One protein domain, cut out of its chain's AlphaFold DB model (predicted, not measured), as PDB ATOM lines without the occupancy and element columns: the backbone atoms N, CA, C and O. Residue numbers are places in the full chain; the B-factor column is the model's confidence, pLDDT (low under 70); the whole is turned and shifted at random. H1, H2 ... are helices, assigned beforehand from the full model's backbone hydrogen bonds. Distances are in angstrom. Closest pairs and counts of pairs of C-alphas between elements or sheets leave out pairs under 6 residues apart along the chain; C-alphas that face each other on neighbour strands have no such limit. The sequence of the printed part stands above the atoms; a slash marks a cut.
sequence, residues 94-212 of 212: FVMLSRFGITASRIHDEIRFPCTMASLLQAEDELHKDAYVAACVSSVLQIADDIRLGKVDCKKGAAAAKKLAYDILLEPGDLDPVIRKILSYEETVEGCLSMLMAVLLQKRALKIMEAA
ATOM      1  N   PHE A  94       0.706 -30.119  -8.938       95.94
ATOM      2  CA  PHE A  94       0.708 -30.870  -7.682       95.94
ATOM      3  C   PHE A  94       0.221 -32.305  -7.883       95.94
ATOM      4  O   PHE A  94       0.773 -33.236  -7.290       95.94
ATOM      5  N   VAL A  95      -0.769 -32.517  -8.755       95.06
ATOM      6  CA  VAL A  95      -1.232 -33.868  -9.107       95.06
ATOM      7  C   VAL A  95      -0.111 -34.651  -9.790       95.06
ATOM      8  O   VAL A  95       0.162 -35.785  -9.379       95.06
ATOM      9  N   MET A  96       0.599 -34.045 -10.745       95.06
ATOM     10  CA  MET A  96       1.746 -34.661 -11.425       95.06
ATOM     11  C   MET A  96       2.869 -35.024 -10.441       95.06
ATOM     12  O   MET A  96       3.366 -36.155 -10.434       95.06
ATOM     13  N   LEU A  97       3.230 -34.085  -9.564       94.94
ATOM     14  CA  LEU A  97       4.249 -34.254  -8.524       94.94
ATOM     15  C   LEU A  97       3.885 -35.350  -7.517       94.94
ATOM     16  O   LEU A  97       4.755 -36.103  -7.067       94.94
ATOM     17  N   SER A  98       2.594 -35.516  -7.222       93.56
ATOM     18  CA  SER A  98       2.120 -36.524  -6.273       93.56
ATOM     19  C   SER A  98       2.444 -37.961  -6.696       93.56
ATOM     20  O   SER A  98       2.533 -38.837  -5.834       93.56
ATOM     21  N   ARG A  99       2.679 -38.221  -7.995       91.88
ATOM     22  CA  ARG A  99       3.166 -39.524  -8.491       91.88
ATOM     23  C   ARG A  99       4.527 -39.887  -7.894       91.88
ATOM     24  O   ARG A  99       4.822 -41.059  -7.703       91.88
ATOM     25  N   PHE A 100       5.333 -38.888  -7.555       91.00
ATOM     26  CA  PHE A 100       6.667 -39.035  -6.980       91.00
ATOM     27  C   PHE A 100       6.673 -38.869  -5.453       91.00
ATOM     28  O   PHE A 100       7.738 -38.799  -4.843       91.00
ATOM     29  N   GLY A 101       5.495 -38.800  -4.821       90.12
ATOM     30  CA  GLY A 101       5.370 -38.575  -3.380       90.12
ATOM     31  C   GLY A 101       5.685 -37.139  -2.944       90.12
ATOM     32  O   GLY A 101       5.891 -36.897  -1.757       90.12
ATOM     33  N   ILE A 102       5.729 -36.187  -3.881       93.00
ATOM     34  CA  ILE A 102       5.839 -34.760  -3.574       93.00
ATOM     35  C   ILE A 102       4.418 -34.226  -3.386       93.00
ATOM     36  O   ILE A 102       3.645 -34.128  -4.336       93.00
ATOM     37  N   THR A 103       4.058 -33.952  -2.136       92.06
ATOM     38  CA  THR A 103       2.754 -33.407  -1.743       92.06
ATOM     39  C   THR A 103       2.834 -31.896  -1.556       92.06
ATOM     40  O   THR A 103       3.918 -31.358  -1.329       92.06
ATOM     41  N   ALA A 104       1.681 -31.221  -1.559       90.44
ATOM     42  CA  ALA A 104       1.598 -29.822  -1.148       90.44
ATOM     43  C   ALA A 104       2.271 -29.619   0.217       90.44
ATOM     44  O   ALA A 104       3.179 -28.807   0.327       90.44
ATOM     45  N   SER A 105       1.937 -30.435   1.226       89.69
ATOM     46  CA  SER A 105       2.541 -30.336   2.565       89.69
ATOM     47  C   SER A 105       4.073 -30.345   2.541       89.69
ATOM     48  O   SER A 105       4.691 -29.540   3.221       89.69
ATOM     49  N   ARG A 106       4.688 -31.194   1.709       90.19
ATOM     50  CA  ARG A 106       6.145 -31.239   1.560       90.19
ATOM     51  C   ARG A 106       6.702 -29.953   0.945       90.19
ATOM     52  O   ARG A 106       7.734 -29.472   1.391       90.19
ATOM     53  N   ILE A 107       6.021 -29.400  -0.059       91.94
ATOM     54  CA  ILE A 107       6.390 -28.117  -0.674       91.94
ATOM     55  C   ILE A 107       6.269 -26.988   0.357       91.94
ATOM     56  O   ILE A 107       7.179 -26.172   0.476       91.94
ATOM     57  N   HIS A 108       5.192 -26.975   1.146       89.88
ATOM     58  CA  HIS A 108       4.985 -26.029   2.246       89.88
ATOM     59  C   HIS A 108       6.090 -26.138   3.311       89.88
ATOM     60  O   HIS A 108       6.650 -25.117   3.709       89.88
ATOM     61  N   ASP A 109       6.480 -27.354   3.702       88.25
ATOM     62  CA  ASP A 109       7.576 -27.607   4.652       88.25
ATOM     63  C   ASP A 109       8.946 -27.138   4.127       88.25
ATOM     64  O   ASP A 109       9.889 -26.941   4.900       88.25
ATOM     65  N   GLU A 110       9.094 -26.963   2.812       87.19
ATOM     66  CA  GLU A 110      10.308 -26.466   2.158       87.19
ATOM     67  C   GLU A 110      10.367 -24.932   2.071       87.19
ATOM     68  O   GLU A 110      11.441 -24.382   1.822       87.19
ATOM     69  N   ILE A 111       9.275 -24.221   2.374       86.88
ATOM     70  CA  ILE A 111       9.246 -22.753   2.430       86.88
ATOM     71  C   ILE A 111      10.083 -22.263   3.624       86.88
ATOM     72  O   ILE A 111      10.061 -22.834   4.716       86.88
ATOM     73  N   ARG A 112      10.894 -21.215   3.416       77.38
ATOM     74  CA  ARG A 112      11.897 -20.746   4.403       77.38
ATOM     75  C   ARG A 112      11.733 -19.302   4.873       77.38
ATOM     76  O   ARG A 112      12.328 -18.932   5.879       77.38
ATOM     77  N   PHE A 113      10.956 -18.483   4.170       72.19
ATOM     78  CA  PHE A 113      10.810 -17.043   4.446       72.19
ATOM     79  C   PHE A 113       9.344 -16.693   4.715       72.19
ATOM     80  O   PHE A 113       8.464 -17.437   4.275       72.19
ATOM     81  N   PRO A 114       9.068 -15.594   5.440       75.88
ATOM     82  CA  PRO A 114       7.726 -15.314   5.919       75.88
ATOM     83  C   PRO A 114       6.786 -14.943   4.771       75.88
ATOM     84  O   PRO A 114       7.075 -14.072   3.956       75.88
ATOM     85  N   CYS A 115       5.625 -15.579   4.770       81.19
ATOM     86  CA  CYS A 115       4.460 -15.230   3.973       81.19
ATOM     87  C   CYS A 115       3.216 -15.472   4.831       81.19
ATOM     88  O   CYS A 115       3.234 -16.255   5.787       81.19
ATOM     89  N   THR A 116       2.133 -14.761   4.531       87.62
ATOM     90  CA  THR A 116       0.872 -14.992   5.240       87.62
ATOM     91  C   THR A 116       0.225 -16.280   4.743       87.62
ATOM     92  O   THR A 116       0.341 -16.627   3.569       87.62
ATOM     93  N   MET A 117      -0.507 -16.975   5.617       87.81
ATOM     94  CA  MET A 117      -1.261 -18.165   5.204       87.81
ATOM     95  C   MET A 117      -2.283 -17.836   4.108       87.81
ATOM     96  O   MET A 117      -2.474 -18.626   3.193       87.81
ATOM     97  N   ALA A 118      -2.899 -16.650   4.161       91.75
ATOM     98  CA  ALA A 118      -3.854 -16.208   3.148       91.75
ATOM     99  C   ALA A 118      -3.204 -16.065   1.763       91.75
ATOM    100  O   ALA A 118      -3.736 -16.584   0.784       91.75
ATOM    101  N   SER A 119      -2.035 -15.418   1.681       93.12
ATOM    102  CA  SER A 119      -1.347 -15.242   0.400       93.12
ATOM    103  C   SER A 119      -0.754 -16.544  -0.142       93.12
ATOM    104  O   SER A 119      -0.702 -16.717  -1.357       93.12
ATOM    105  N   LEU A 120      -0.364 -17.482   0.730       91.88
ATOM    106  CA  LEU A 120       0.049 -18.826   0.317       91.88
ATOM    107  C   LEU A 120      -1.089 -19.623  -0.311       91.88
ATOM    108  O   LEU A 120      -0.902 -20.164  -1.394       91.88
ATOM    109  N   LEU A 121      -2.254 -19.671   0.340       92.50
ATOM    110  CA  LEU A 121      -3.410 -20.406  -0.183       92.50
ATOM    111  C   LEU A 121      -3.858 -19.845  -1.537       92.50
ATOM    112  O   LEU A 121      -4.117 -20.606  -2.462       92.50
ATOM    113  N   GLN A 122      -3.871 -18.518  -1.686       94.50
ATOM    114  CA  GLN A 122      -4.194 -17.895  -2.968       94.50
ATOM    115  C   GLN A 122      -3.150 -18.224  -4.050       94.50
ATOM    116  O   GLN A 122      -3.513 -18.558  -5.177       94.50
ATOM    117  N   ALA A 123      -1.857 -18.162  -3.720       95.00
ATOM    118  CA  ALA A 123      -0.792 -18.522  -4.653       95.00
ATOM    119  C   ALA A 123      -0.848 -20.002  -5.065       95.00
ATOM    120  O   ALA A 123      -0.565 -20.331  -6.217       95.00
ATOM    121  N   GLU A 124      -1.208 -20.889  -4.138       95.44
ATOM    122  CA  GLU A 124      -1.395 -22.318  -4.386       95.44
ATOM    123  C   GLU A 124      -2.580 -22.564  -5.330       95.44
ATOM    124  O   GLU A 124      -2.419 -23.261  -6.333       95.44
ATOM    125  N   ASP A 125      -3.724 -21.912  -5.093       95.56
ATOM    126  CA  ASP A 125      -4.907 -21.978  -5.965       95.56
ATOM    127  C   ASP A 125      -4.625 -21.493  -7.397       95.56
ATOM    128  O   ASP A 125      -5.177 -22.032  -8.366       95.56
ATOM    129  N   GLU A 126      -3.784 -20.465  -7.548       96.06
ATOM    130  CA  GLU A 126      -3.310 -19.991  -8.852       96.06
ATOM    131  C   GLU A 126      -2.370 -21.008  -9.511       96.06
ATOM    132  O   GLU A 126      -2.448 -21.235 -10.720       96.06
ATOM    133  N   LEU A 127      -1.495 -21.644  -8.729       95.81
ATOM    134  CA  LEU A 127      -0.494 -22.585  -9.225       95.81
ATOM    135  C   LEU A 127      -1.103 -23.923  -9.665       95.81
ATOM    136  O   LEU A 127      -0.666 -24.475 -10.673       95.81
ATOM    137  N   HIS A 128      -2.149 -24.403  -8.985       95.50
ATOM    138  CA  HIS A 128      -2.925 -25.587  -9.390       95.50
ATOM    139  C   HIS A 128      -3.474 -25.487 -10.823       95.50
ATOM    140  O   HIS A 128      -3.628 -26.498 -11.503       95.50
ATOM    141  N   LYS A 129      -3.763 -24.266 -11.290       95.19
ATOM    142  CA  LYS A 129      -4.376 -23.989 -12.602       95.19
ATOM    143  C   LYS A 129      -3.363 -23.520 -13.646       95.19
ATOM    144  O   LYS A 129      -3.738 -23.179 -14.770       95.19
ATOM    145  N   ASP A 130      -2.084 -23.461 -13.287       96.56
ATOM    146  CA  ASP A 130      -1.051 -22.899 -14.142       96.56
ATOM    147  C   ASP A 130      -0.520 -23.939 -15.139       96.56
ATOM    148  O   ASP A 130       0.396 -24.717 -14.858       96.56
ATOM    149  N   ALA A 131      -1.081 -23.915 -16.349       95.75
ATOM    150  CA  ALA A 131      -0.682 -24.804 -17.437       95.75
ATOM    151  C   ALA A 131       0.787 -24.624 -17.875       95.75
ATOM    152  O   ALA A 131       1.393 -25.571 -18.383       95.75
ATOM    153  N   TYR A 132       1.377 -23.437 -17.684       96.31
ATOM    154  CA  TYR A 132       2.782 -23.191 -18.021       96.31
ATOM    155  C   TYR A 132       3.706 -23.927 -17.046       96.31
ATOM    156  O   TYR A 132       4.631 -24.631 -17.463       96.31
ATOM    157  N   VAL A 133       3.396 -23.853 -15.750       97.00
ATOM    158  CA  VAL A 133       4.097 -24.623 -14.714       97.00
ATOM    159  C   VAL A 133       3.860 -26.121 -14.900       97.00
ATOM    160  O   VAL A 133       4.816 -26.895 -14.831       97.00
ATOM    161  N   ALA A 134       2.631 -26.540 -15.215       97.12
ATOM    162  CA  ALA A 134       2.300 -27.945 -15.454       97.12
ATOM    163  C   ALA A 134       3.117 -28.542 -16.612       97.12
ATOM    164  O   ALA A 134       3.668 -29.638 -16.490       97.12
ATOM    165  N   ALA A 135       3.276 -27.806 -17.717       97.00
ATOM    166  CA  ALA A 135       4.096 -28.234 -18.850       97.00
ATOM    167  C   ALA A 135       5.581 -28.400 -18.472       97.00
ATOM    168  O   ALA A 135       6.224 -29.375 -18.882       97.00
ATOM    169  N   CYS A 136       6.120 -27.482 -17.663       97.56
ATOM    170  CA  CYS A 136       7.482 -27.581 -17.141       97.56
ATOM    171  C   CYS A 136       7.650 -28.820 -16.255       97.56
ATOM    172  O   CYS A 136       8.520 -29.656 -16.516       97.56
ATOM    173  N   VAL A 137       6.779 -28.970 -15.253       97.12
ATOM    174  CA  VAL A 137       6.778 -30.094 -14.308       97.12
ATOM    175  C   VAL A 137       6.691 -31.419 -15.059       97.12
ATOM    176  O   VAL A 137       7.548 -32.276 -14.863       97.12
ATOM    177  N   SER A 138       5.739 -31.570 -15.980       95.75
ATOM    178  CA  SER A 138       5.594 -32.777 -16.804       95.75
ATOM    179  C   SER A 138       6.883 -33.121 -17.566       95.75
ATOM    180  O   SER A 138       7.365 -34.254 -17.506       95.75
ATOM    181  N   SER A 139       7.509 -32.125 -18.200       96.88
ATOM    182  CA  SER A 139       8.758 -32.309 -18.953       96.88
ATOM    183  C   SER A 139       9.919 -32.752 -18.056       96.88
ATOM    184  O   SER A 139      10.691 -33.642 -18.414       96.88
ATOM    185  N   VAL A 140      10.039 -32.158 -16.869       97.12
ATOM    186  CA  VAL A 140      11.083 -32.485 -15.890       97.12
ATOM    187  C   VAL A 140      10.873 -33.887 -15.309       97.12
ATOM    188  O   VAL A 140      11.824 -34.666 -15.214       97.12
ATOM    189  N   LEU A 141       9.631 -34.247 -14.979       95.50
ATOM    190  CA  LEU A 141       9.284 -35.578 -14.477       95.50
ATOM    191  C   LEU A 141       9.503 -36.668 -15.537       95.50
ATOM    192  O   LEU A 141       9.915 -37.775 -15.189       95.50
ATOM    193  N   GLN A 142       9.312 -36.362 -16.824       95.69
ATOM    194  CA  GLN A 142       9.641 -37.287 -17.911       95.69
ATOM    195  C   GLN A 142      11.146 -37.586 -17.971       95.69
ATOM    196  O   GLN A 142      11.536 -38.741 -18.142       95.69
ATOM    197  N   ILE A 143      12.007 -36.583 -17.761       96.38
ATOM    198  CA  ILE A 143      13.459 -36.808 -17.661       96.38
ATOM    199  C   ILE A 143      13.772 -37.724 -16.471       96.38
ATOM    200  O   ILE A 143      14.596 -38.630 -16.594       96.38
ATOM    201  N   ALA A 144      13.098 -37.534 -15.335       95.00
ATOM    202  CA  ALA A 144      13.263 -38.404 -14.174       95.00
ATOM    203  C   ALA A 144      12.870 -39.862 -14.478       95.00
ATOM    204  O   ALA A 144      13.586 -40.795 -14.101       95.00
ATOM    205  N   ASP A 145      11.776 -40.078 -15.212       95.06
ATOM    206  CA  ASP A 145      11.384 -41.409 -15.679       95.06
ATOM    207  C   ASP A 145      12.422 -42.015 -16.630       95.06
ATOM    208  O   ASP A 145      12.787 -43.184 -16.479       95.06
ATOM    209  N   ASP A 146      12.941 -41.235 -17.575       96.19
ATOM    210  CA  ASP A 146      13.940 -41.709 -18.533       96.19
ATOM    211  C   ASP A 146      15.281 -42.049 -17.863       96.19
ATOM    212  O   ASP A 146      15.929 -43.023 -18.260       96.19
ATOM    213  N   ILE A 147      15.665 -41.332 -16.799       95.56
ATOM    214  CA  ILE A 147      16.798 -41.704 -15.936       95.56
ATOM    215  C   ILE A 147      16.526 -43.047 -15.255       95.56
ATOM    216  O   ILE A 147      17.361 -43.951 -15.323       95.56
ATOM    217  N   ARG A 148      15.355 -43.227 -14.629       92.75
ATOM    218  CA  ARG A 148      15.006 -44.490 -13.947       92.75
ATOM    219  C   ARG A 148      14.948 -45.687 -14.884       92.75
ATOM    220  O   ARG A 148      15.222 -46.808 -14.461       92.75
ATOM    221  N   LEU A 149      14.546 -45.469 -16.132       94.25
ATOM    222  CA  LEU A 149      14.519 -46.497 -17.170       94.25
ATOM    223  C   LEU A 149      15.906 -46.774 -17.769       94.25
ATOM    224  O   LEU A 149      16.029 -47.688 -18.581       94.25
ATOM    225  N   GLY A 150      16.934 -46.002 -17.404       95.88
ATOM    226  CA  GLY A 150      18.278 -46.119 -17.968       95.88
ATOM    227  C   GLY A 150      18.388 -45.625 -19.414       95.88
ATOM    228  O   GLY A 150      19.373 -45.923 -20.085       95.88
ATOM    229  N   LYS A 151      17.391 -44.880 -19.912       96.81
ATOM    230  CA  LYS A 151      17.423 -44.258 -21.246       96.81
ATOM    231  C   LYS A 151      18.348 -43.045 -21.281       96.81
ATOM    232  O   LYS A 151      18.940 -42.753 -22.317       96.81
ATOM    233  N   VAL A 152      18.454 -42.334 -20.160       96.56
ATOM    234  CA  VAL A 152      19.292 -41.142 -20.001       96.56
ATOM    235  C   VAL A 152      20.255 -41.362 -18.839       96.56
ATOM    236  O   VAL A 152      19.876 -41.880 -17.791       96.56
ATOM    237  N   ASP A 153      21.514 -40.961 -19.025       95.88
ATOM    238  CA  ASP A 153      22.517 -40.975 -17.957       95.88
ATOM    239  C   ASP A 153      22.050 -40.134 -16.761       95.88
ATOM    240  O   ASP A 153      21.601 -38.999 -16.928       95.88
ATOM    241  N   CYS A 154      22.206 -40.671 -15.551       94.06
ATOM    242  CA  CYS A 154      21.703 -40.050 -14.330       94.06
ATOM    243  C   CYS A 154      22.249 -38.628 -14.120       94.06
ATOM    244  O   CYS A 154      21.472 -37.708 -13.866       94.06
ATOM    245  N   LYS A 155      23.558 -38.407 -14.308       92.75
ATOM    246  CA  LYS A 155      24.178 -37.091 -14.076       92.75
ATOM    247  C   LYS A 155      23.752 -36.072 -15.127       92.75
ATOM    248  O   LYS A 155      23.382 -34.949 -14.787       92.75
ATOM    249  N   LYS A 156      23.797 -36.453 -16.407       94.44
ATOM    250  CA  LYS A 156      23.398 -35.568 -17.515       94.44
ATOM    251  C   LYS A 156      21.907 -35.245 -17.474       94.44
ATOM    252  O   LYS A 156      21.539 -34.090 -17.674       94.44
ATOM    253  N   GLY A 157      21.073 -36.244 -17.196       95.50
ATOM    254  CA  GLY A 157      19.630 -36.090 -17.064       95.50
ATOM    255  C   GLY A 157      19.263 -35.174 -15.901       95.50
ATOM    256  O   GLY A 157      18.521 -34.217 -16.105       95.50
ATOM    257  N   ALA A 158      19.838 -35.394 -14.714       94.44
ATOM    258  CA  ALA A 158      19.587 -34.541 -13.553       94.44
ATOM    259  C   ALA A 158      20.025 -33.087 -13.795       94.44
ATOM    260  O   ALA A 158      19.279 -32.156 -13.497       94.44
ATOM    261  N   ALA A 159      21.193 -32.877 -14.412       93.38
ATOM    262  CA  ALA A 159      21.658 -31.540 -14.777       93.38
ATOM    263  C   ALA A 159      20.720 -30.841 -15.778       93.38
ATOM    264  O   ALA A 159      20.417 -29.658 -15.612       93.38
ATOM    265  N   ALA A 160      20.239 -31.564 -16.796       95.50
ATOM    266  CA  ALA A 160      19.296 -31.035 -17.781       95.50
ATOM    267  C   ALA A 160      17.939 -30.697 -17.147       95.50
ATOM    268  O   ALA A 160      17.433 -29.597 -17.350       95.50
ATOM    269  N   ALA A 161      17.396 -31.605 -16.335       96.19
ATOM    270  CA  ALA A 161      16.147 -31.424 -15.605       96.19
ATOM    271  C   ALA A 161      16.199 -30.203 -14.678       96.19
ATOM    272  O   ALA A 161      15.313 -29.352 -14.717       96.19
ATOM    273  N   LYS A 162      17.276 -30.072 -13.897       93.88
ATOM    274  CA  LYS A 162      17.483 -28.939 -12.994       93.88
ATOM    275  C   LYS A 162      17.583 -27.616 -13.744       93.88
ATOM    276  O   LYS A 162      16.985 -26.632 -13.321       93.88
ATOM    277  N   LYS A 163      18.335 -27.588 -14.847       93.06
ATOM    278  CA  LYS A 163      18.460 -26.390 -15.680       93.06
ATOM    279  C   LYS A 163      17.109 -25.997 -16.283       93.06
ATOM    280  O   LYS A 163      16.723 -24.842 -16.171       93.06
ATOM    281  N   LEU A 164      16.384 -26.959 -16.854       95.50
ATOM    282  CA  LEU A 164      15.063 -26.743 -17.443       95.50
ATOM    283  C   LEU A 164      14.068 -26.187 -16.418       95.50
ATOM    284  O   LEU A 164      13.387 -25.206 -16.698       95.50
ATOM    285  N   ALA A 165      14.012 -26.793 -15.230       95.38
ATOM    286  CA  ALA A 165      13.137 -26.346 -14.155       95.38
ATOM    287  C   ALA A 165      13.502 -24.932 -13.685       95.38
ATOM    288  O   ALA A 165      12.624 -24.091 -13.545       95.38
ATOM    289  N   TYR A 166      14.792 -24.650 -13.477       93.19
ATOM    290  CA  TYR A 166      15.247 -23.329 -13.046       93.19
ATOM    291  C   TYR A 166      14.928 -22.240 -14.076       93.19
ATOM    292  O   TYR A 166      14.325 -21.237 -13.712       93.19
ATOM    293  N   ASP A 167      15.294 -22.456 -15.342       93.19
ATOM    294  CA  ASP A 167      15.157 -21.455 -16.406       93.19
ATOM    295  C   ASP A 167      13.683 -21.120 -16.715       93.19
ATOM    296  O   ASP A 167      13.395 -20.030 -17.205       93.19
ATOM    297  N   ILE A 168      12.757 -22.054 -16.462       94.31
ATOM    298  CA  ILE A 168      11.322 -21.873 -16.730       94.31
ATOM    299  C   ILE A 168      10.564 -21.372 -15.499       94.31
ATOM    300  O   ILE A 168       9.699 -20.507 -15.623       94.31
ATOM    301  N   LEU A 169      10.828 -21.944 -14.320       94.38
ATOM    302  CA  LEU A 169      10.031 -21.659 -13.125       94.38
ATOM    303  C   LEU A 169      10.492 -20.396 -12.401       94.38
ATOM    304  O   LEU A 169       9.678 -19.775 -11.722       94.38
ATOM    305  N   LEU A 170      11.770 -20.029 -12.516       92.38
ATOM    306  CA  LEU A 170      12.379 -18.959 -11.732       92.38
ATOM    307  C   LEU A 170      13.061 -17.909 -12.616       92.38
ATOM    308  O   LEU A 170      13.519 -18.170 -13.725       92.38
ATOM    309  N   GLU A 171      13.176 -16.703 -12.077       87.69
ATOM    310  CA  GLU A 171      13.907 -15.579 -12.657       87.69
ATOM    311  C   GLU A 171      15.281 -15.401 -11.978       87.69
ATOM    312  O   GLU A 171      15.492 -15.820 -10.830       87.69
ATOM    313  N   PRO A 172      16.248 -14.742 -12.649       81.62
ATOM    314  CA  PRO A 172      17.520 -14.394 -12.031       81.62
ATOM    315  C   PRO A 172      17.319 -13.557 -10.758       81.62
ATOM    316  O   PRO A 172      16.874 -12.416 -10.821       81.62
ATOM    317  N   GLY A 173      17.698 -14.119  -9.609       80.62
ATOM    318  CA  GLY A 173      17.570 -13.467  -8.299       80.62
ATOM    319  C   GLY A 173      16.547 -14.118  -7.368       80.62
ATOM    320  O   GLY A 173      16.620 -13.882  -6.168       80.62
ATOM    321  N   ASP A 174      15.683 -15.000  -7.881       84.56
ATOM    322  CA  ASP A 174      14.689 -15.713  -7.061       84.56
ATOM    323  C   ASP A 174      15.327 -16.701  -6.075       84.56
ATOM    324  O   ASP A 174      14.801 -16.953  -4.994       84.56
ATOM    325  N   LEU A 175      16.474 -17.279  -6.446       83.62
ATOM    326  CA  LEU A 175      17.224 -18.174  -5.572       83.62
ATOM    327  C   LEU A 175      18.137 -17.391  -4.641       83.62
ATOM    328  O   LEU A 175      19.184 -16.888  -5.071       83.62
ATOM    329  N   ASP A 176      17.805 -17.415  -3.354       83.38
ATOM    330  CA  ASP A 176      18.723 -16.987  -2.310       83.38
ATOM    331  C   ASP A 176      19.998 -17.874  -2.292       83.38
ATOM    332  O   ASP A 176      19.987 -19.031  -2.745       83.38
ATOM    333  N   PRO A 177      21.132 -17.362  -1.781       85.12
ATOM    334  CA  PRO A 177      22.385 -18.112  -1.722       85.12
ATOM    335  C   PRO A 177      22.291 -19.443  -0.963       85.12
ATOM    336  O   PRO A 177      22.998 -20.393  -1.319       85.12
ATOM    337  N   VAL A 178      21.440 -19.535   0.064       84.69
ATOM    338  CA  VAL A 178      21.258 -20.747   0.874       84.69
ATOM    339  C   VAL A 178      20.543 -21.824   0.067       84.69
ATOM    340  O   VAL A 178      21.085 -22.919  -0.079       84.69
ATOM    341  N   ILE A 179      19.386 -21.525  -0.524       84.06
ATOM    342  CA  ILE A 179      18.626 -22.470  -1.350       84.06
ATOM    343  C   ILE A 179      19.440 -22.863  -2.581       84.06
ATOM    344  O   ILE A 179      19.497 -24.044  -2.921       84.06
ATOM    345  N   ARG A 180      20.167 -21.927  -3.207       86.88
ATOM    346  CA  ARG A 180      21.088 -22.252  -4.311       86.88
ATOM    347  C   ARG A 180      22.131 -23.289  -3.893       86.88
ATOM    348  O   ARG A 180      22.441 -24.199  -4.666       86.88
ATOM    349  N   LYS A 181      22.671 -23.159  -2.679       87.06
ATOM    350  CA  LYS A 181      23.630 -24.115  -2.127       87.06
ATOM    351  C   LYS A 181      22.963 -25.459  -1.827       87.06
ATOM    352  O   LYS A 181      23.517 -26.476  -2.226       87.06
ATOM    353  N   ILE A 182      21.776 -25.489  -1.224       86.06
ATOM    354  CA  ILE A 182      21.027 -26.737  -0.977       86.06
ATOM    355  C   ILE A 182      20.727 -27.456  -2.299       86.06
ATOM    356  O   ILE A 182      21.092 -28.618  -2.457       86.06
ATOM    357  N   LEU A 183      20.199 -26.740  -3.295       86.69
ATOM    358  CA  LEU A 183      19.951 -27.264  -4.640       86.69
ATOM    359  C   LEU A 183      21.206 -27.867  -5.275       86.69
ATOM    360  O   LEU A 183      21.091 -28.772  -6.093       86.69
ATOM    361  N   SER A 184      22.407 -27.356  -4.980       86.44
ATOM    362  CA  SER A 184      23.664 -27.906  -5.517       86.44
ATOM    363  C   SER A 184      24.027 -29.287  -4.966       86.44
ATOM    364  O   SER A 184      24.720 -30.025  -5.662       86.44
ATOM    365  N   TYR A 185      23.538 -29.635  -3.774       87.25
ATOM    366  CA  TYR A 185      23.722 -30.953  -3.161       87.25
ATOM    367  C   TYR A 185      22.592 -31.933  -3.482       87.25
ATOM    368  O   TYR A 185      22.737 -33.124  -3.229       87.25
ATOM    369  N   GLU A 186      21.476 -31.448  -4.018       88.56
ATOM    370  CA  GLU A 186      20.357 -32.300  -4.390       88.56
ATOM    371  C   GLU A 186      20.658 -33.051  -5.689       88.56
ATOM    372  O   GLU A 186      20.835 -32.456  -6.755       88.56
ATOM    373  N   GLU A 187      20.730 -34.374  -5.581       86.12
ATOM    374  CA  GLU A 187      21.068 -35.260  -6.698       86.12
ATOM    375  C   GLU A 187      19.825 -35.752  -7.443       86.12
ATOM    376  O   GLU A 187      19.917 -36.172  -8.599       86.12
ATOM    377  N   THR A 188      18.655 -35.697  -6.797       90.69
ATOM    378  CA  THR A 188      17.405 -36.185  -7.376       90.69
ATOM    379  C   THR A 188      16.681 -35.087  -8.148       90.69
ATOM    380  O   THR A 188      16.662 -33.915  -7.757       90.69
ATOM    381  N   VAL A 189      16.048 -35.466  -9.261       93.75
ATOM    382  CA  VAL A 189      15.211 -34.539 -10.040       93.75
ATOM    383  C   VAL A 189      14.000 -34.111  -9.210       93.75
ATOM    384  O   VAL A 189      13.603 -32.949  -9.234       93.75
ATOM    385  N   GLU A 190      13.458 -35.040  -8.432       92.31
ATOM    386  CA  GLU A 190      12.309 -34.873  -7.549       92.31
ATOM    387  C   GLU A 190      12.575 -33.853  -6.450       92.31
ATOM    388  O   GLU A 190      11.789 -32.928  -6.270       92.31
ATOM    389  N   GLY A 191      13.691 -34.004  -5.731       91.25
ATOM    390  CA  GLY A 191      14.083 -33.069  -4.682       91.25
ATOM    391  C   GLY A 191      14.342 -31.678  -5.249       91.25
ATOM    392  O   GLY A 191      13.876 -30.689  -4.687       91.25
ATOM    393  N   CYS A 192      15.000 -31.593  -6.415       92.69
ATOM    394  CA  CYS A 192      15.206 -30.316  -7.098       92.69
ATOM    395  C   CYS A 192      13.870 -29.646  -7.422       92.69
ATOM    396  O   CYS A 192      13.694 -28.462  -7.150       92.69
ATOM    397  N   LEU A 193      12.929 -30.399  -7.990       94.50
ATOM    398  CA  LEU A 193      11.638 -29.864  -8.395       94.50
ATOM    399  C   LEU A 193      10.783 -29.456  -7.190       94.50
ATOM    400  O   LEU A 193      10.180 -28.392  -7.234       94.50
ATOM    401  N   SER A 194      10.792 -30.239  -6.106       94.12
ATOM    402  CA  SER A 194      10.125 -29.893  -4.843       94.12
ATOM    403  C   SER A 194      10.588 -28.526  -4.325       94.12
ATOM    404  O   SER A 194       9.771 -27.622  -4.141       94.12
ATOM    405  N   MET A 195      11.908 -28.324  -4.238       92.56
ATOM    406  CA  MET A 195      12.473 -27.066  -3.746       92.56
ATOM    407  C   MET A 195      12.175 -25.888  -4.674       92.56
ATOM    408  O   MET A 195      11.856 -24.796  -4.208       92.56
ATOM    409  N   LEU A 196      12.276 -26.081  -5.993       94.19
ATOM    410  CA  LEU A 196      11.976 -25.024  -6.964       94.19
ATOM    411  C   LEU A 196      10.492 -24.636  -6.935       94.19
ATOM    412  O   LEU A 196      10.174 -23.450  -7.024       94.19
ATOM    413  N   MET A 197       9.596 -25.606  -6.746       95.31
ATOM    414  CA  MET A 197       8.167 -25.353  -6.555       95.31
ATOM    415  C   MET A 197       7.896 -24.578  -5.262       95.31
ATOM    416  O   MET A 197       7.077 -23.662  -5.279       95.31
ATOM    417  N   ALA A 198       8.614 -24.873  -4.173       93.75
ATOM    418  CA  ALA A 198       8.501 -24.120  -2.920       93.75
ATOM    419  C   ALA A 198       8.932 -22.654  -3.090       93.75
ATOM    420  O   ALA A 198       8.227 -21.747  -2.644       93.75
ATOM    421  N   VAL A 199      10.042 -22.406  -3.799       93.50
ATOM    422  CA  VAL A 199      10.507 -21.043  -4.123       93.50
ATOM    423  C   VAL A 199       9.492 -20.303  -4.995       93.50
ATOM    424  O   VAL A 199       9.168 -19.147  -4.723       93.50
ATOM    425  N   LEU A 200       8.953 -20.964  -6.023       94.81
ATOM    426  CA  LEU A 200       7.947 -20.373  -6.906       94.81
ATOM    427  C   LEU A 200       6.664 -20.008  -6.146       94.81
ATOM    428  O   LEU A 200       6.160 -18.891  -6.287       94.81
ATOM    429  N   LEU A 201       6.149 -20.933  -5.332       94.56
ATOM    430  CA  LEU A 201       4.949 -20.725  -4.524       94.56
ATOM    431  C   LEU A 201       5.139 -19.550  -3.561       94.56
ATOM    432  O   LEU A 201       4.316 -18.636  -3.504       94.56
ATOM    433  N   GLN A 202       6.276 -19.525  -2.871       92.12
ATOM    434  CA  GLN A 202       6.646 -18.436  -1.982       92.12
ATOM    435  C   GLN A 202       6.719 -17.085  -2.706       92.12
ATOM    436  O   GLN A 202       6.183 -16.095  -2.209       92.12
ATOM    437  N   LYS A 203       7.346 -17.028  -3.884       91.62
ATOM    438  CA  LYS A 203       7.444 -15.801  -4.686       91.62
ATOM    439  C   LYS A 203       6.065 -15.256  -5.053       91.62
ATOM    440  O   LYS A 203       5.833 -14.054  -4.938       91.62
ATOM    441  N   ARG A 204       5.146 -16.121  -5.490       93.06
ATOM    442  CA  ARG A 204       3.764 -15.714  -5.800       93.06
ATOM    443  C   ARG A 204       3.049 -15.195  -4.555       93.06
ATOM    444  O   ARG A 204       2.442 -14.129  -4.611       93.06
ATOM    445  N   ALA A 205       3.211 -15.873  -3.422       93.75
ATOM    446  CA  ALA A 205       2.620 -15.455  -2.155       93.75
ATOM    447  C   ALA A 205       3.135 -14.085  -1.678       93.75
ATOM    448  O   ALA A 205       2.366 -13.299  -1.124       93.75
ATOM    449  N   LEU A 206       4.419 -13.783  -1.894       92.12
ATOM    450  CA  LEU A 206       5.002 -12.472  -1.591       92.12
ATOM    451  C   LEU A 206       4.432 -11.381  -2.501       92.12
ATOM    452  O   LEU A 206       3.996 -10.353  -1.994       92.12
ATOM    453  N   LYS A 207       4.340 -11.629  -3.814       91.56
ATOM    454  CA  LYS A 207       3.731 -10.680  -4.763       91.56
ATOM    455  C   LYS A 207       2.280 -10.350  -4.410       91.56
ATOM    456  O   LYS A 207       1.880  -9.196  -4.506       91.56
ATOM    457  N   ILE A 208       1.500 -11.347  -3.987       92.94
ATOM    458  CA  ILE A 208       0.111 -11.151  -3.540       92.94
ATOM    459  C   ILE A 208       0.067 -10.291  -2.273       92.94
ATOM    460  O   ILE A 208      -0.749  -9.383  -2.180       92.94
ATOM    461  N   MET A 209       0.957 -10.553  -1.313       91.31
ATOM    462  CA  MET A 209       1.038  -9.791  -0.066       91.31
ATOM    463  C   MET A 209       1.479  -8.337  -0.290       91.31
ATOM    464  O   MET A 209       0.978  -7.453   0.387       91.31
ATOM    465  N   GLU A 210       2.396  -8.084  -1.227       89.94
ATOM    466  CA  GLU A 210       2.840  -6.730  -1.600       89.94
ATOM    467  C   GLU A 210       1.769  -5.934  -2.363       89.94
ATOM    468  O   GLU A 210       1.812  -4.705  -2.383       89.94
ATOM    469  N   ALA A 211       0.825  -6.626  -3.006       87.38
ATOM    470  CA  ALA A 211      -0.280  -6.021  -3.744       87.38
ATOM    471  C   ALA A 211      -1.531  -5.749  -2.882       87.38
ATOM    472  O   ALA A 211      -2.460  -5.106  -3.377       87.38
ATOM    473  N   ALA A 212      -1.568  -6.256  -1.645       78.00
ATOM    474  CA  ALA A 212      -2.674  -6.131  -0.691       78.00
ATOM    475  C   ALA A 212      -2.476  -4.950   0.271       78.00
ATOM    476  O   ALA A 212      -3.494  -4.290   0.587       78.00
TER     477      ALA A 212
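AT A GLANCE: This is residues 94 to 212 of the 212 residues of the protein "Adenosylcobinamide amidohydrolase" of Candidatus Methanomethylophilaceae archaeon (UniProt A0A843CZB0). A long helix, H7, runs along much of an elongated all-helix body; the helical hairpin of H4 and H5 packs on its first part, making a three-helix bundle with it. Beyond that, H2 packs across H7 at residues 194 to 198, H3 crosses its later part at residues 201 to 209, little H1 packs on H4, and H6 lies loosely beside the first part of H7. The printed part has 119 residues with seven named helices, H1 to H7 in order along the chain, and no named strand. It is compact, with a radius of gyration of the C-alphas of 14.1 A, and spans 48 by 29 by 21 A.

HOW THE PARTS SIT: H1, residues 94 to 98, touches residues 134 to 141 of H4, residues 131 to 148; their closest C-alphas, Met 96 and Ser 138, are 6.9 A apart. H2, residues 104 to 110, is about perpendicular, at 87 degrees, to the hub H7, residues 189 to 210, which touches four helices. The closest C-alphas of H2 and H7, those of Ile 107 and Ala 198, are 5.0 A apart. H3, residues 117 to 128, touches H7 at a steep tilt of 57 degrees, opposite ways, with the C-alphas of Ser 119 and Ala 205 closest at 4.7 A. H4 and H5, residues 154 to 169, form a hairpin at a shallow tilt of 5 degrees, opposite ways; Val 140 and Ala 161 have their closest C-alphas, 5.2 A apart. H5 and H7 touch at a shallow tilt of 12 degrees, the same way, closest at the C-alphas of Ala 158 and Val 189, 5.6 A. H4 touches H7 with residues 137 to 144 alone, at a shallow tilt of 16 degrees, opposite ways; the closest C-alphas, those of Ala 144 and Val 189, are 6.0 A apart. H6, residues 177 to 185, is close to H7 but not clearly touching; the C-alphas of Leu 183 and Cys 192 are closest, at 6.2 A. H5 and H6 are apart. Every O i to N i+4 pair is within hydrogen-bond range in H1, H2, H3, H4, H5 and H7, and 4 of 5 in H6.

IN THESE COORDINATES: H1 begins at C-alpha 94, (0.708, -30.870, -7.682), and measures 6.0 A from first to last C-alpha. H2 measures 9.9 A, H3 16.5 A and H4 25.4 A. H5 begins at C-alpha 154, (21.703, -40.050, -14.330), and measures 21.8 A; H6 measures 13.0 A. H7 measures 31.6 A and ends at C-alpha 210, (2.840, -6.730, -1.600).

THE WHOLE: The two C-alphas farthest apart, those of Gly 150 and Ala 212, are 48.3 A apart. The printed part has no cut, and no link is long. The mean pLDDT of the printed part is 91.8, and no printed residue is under 70.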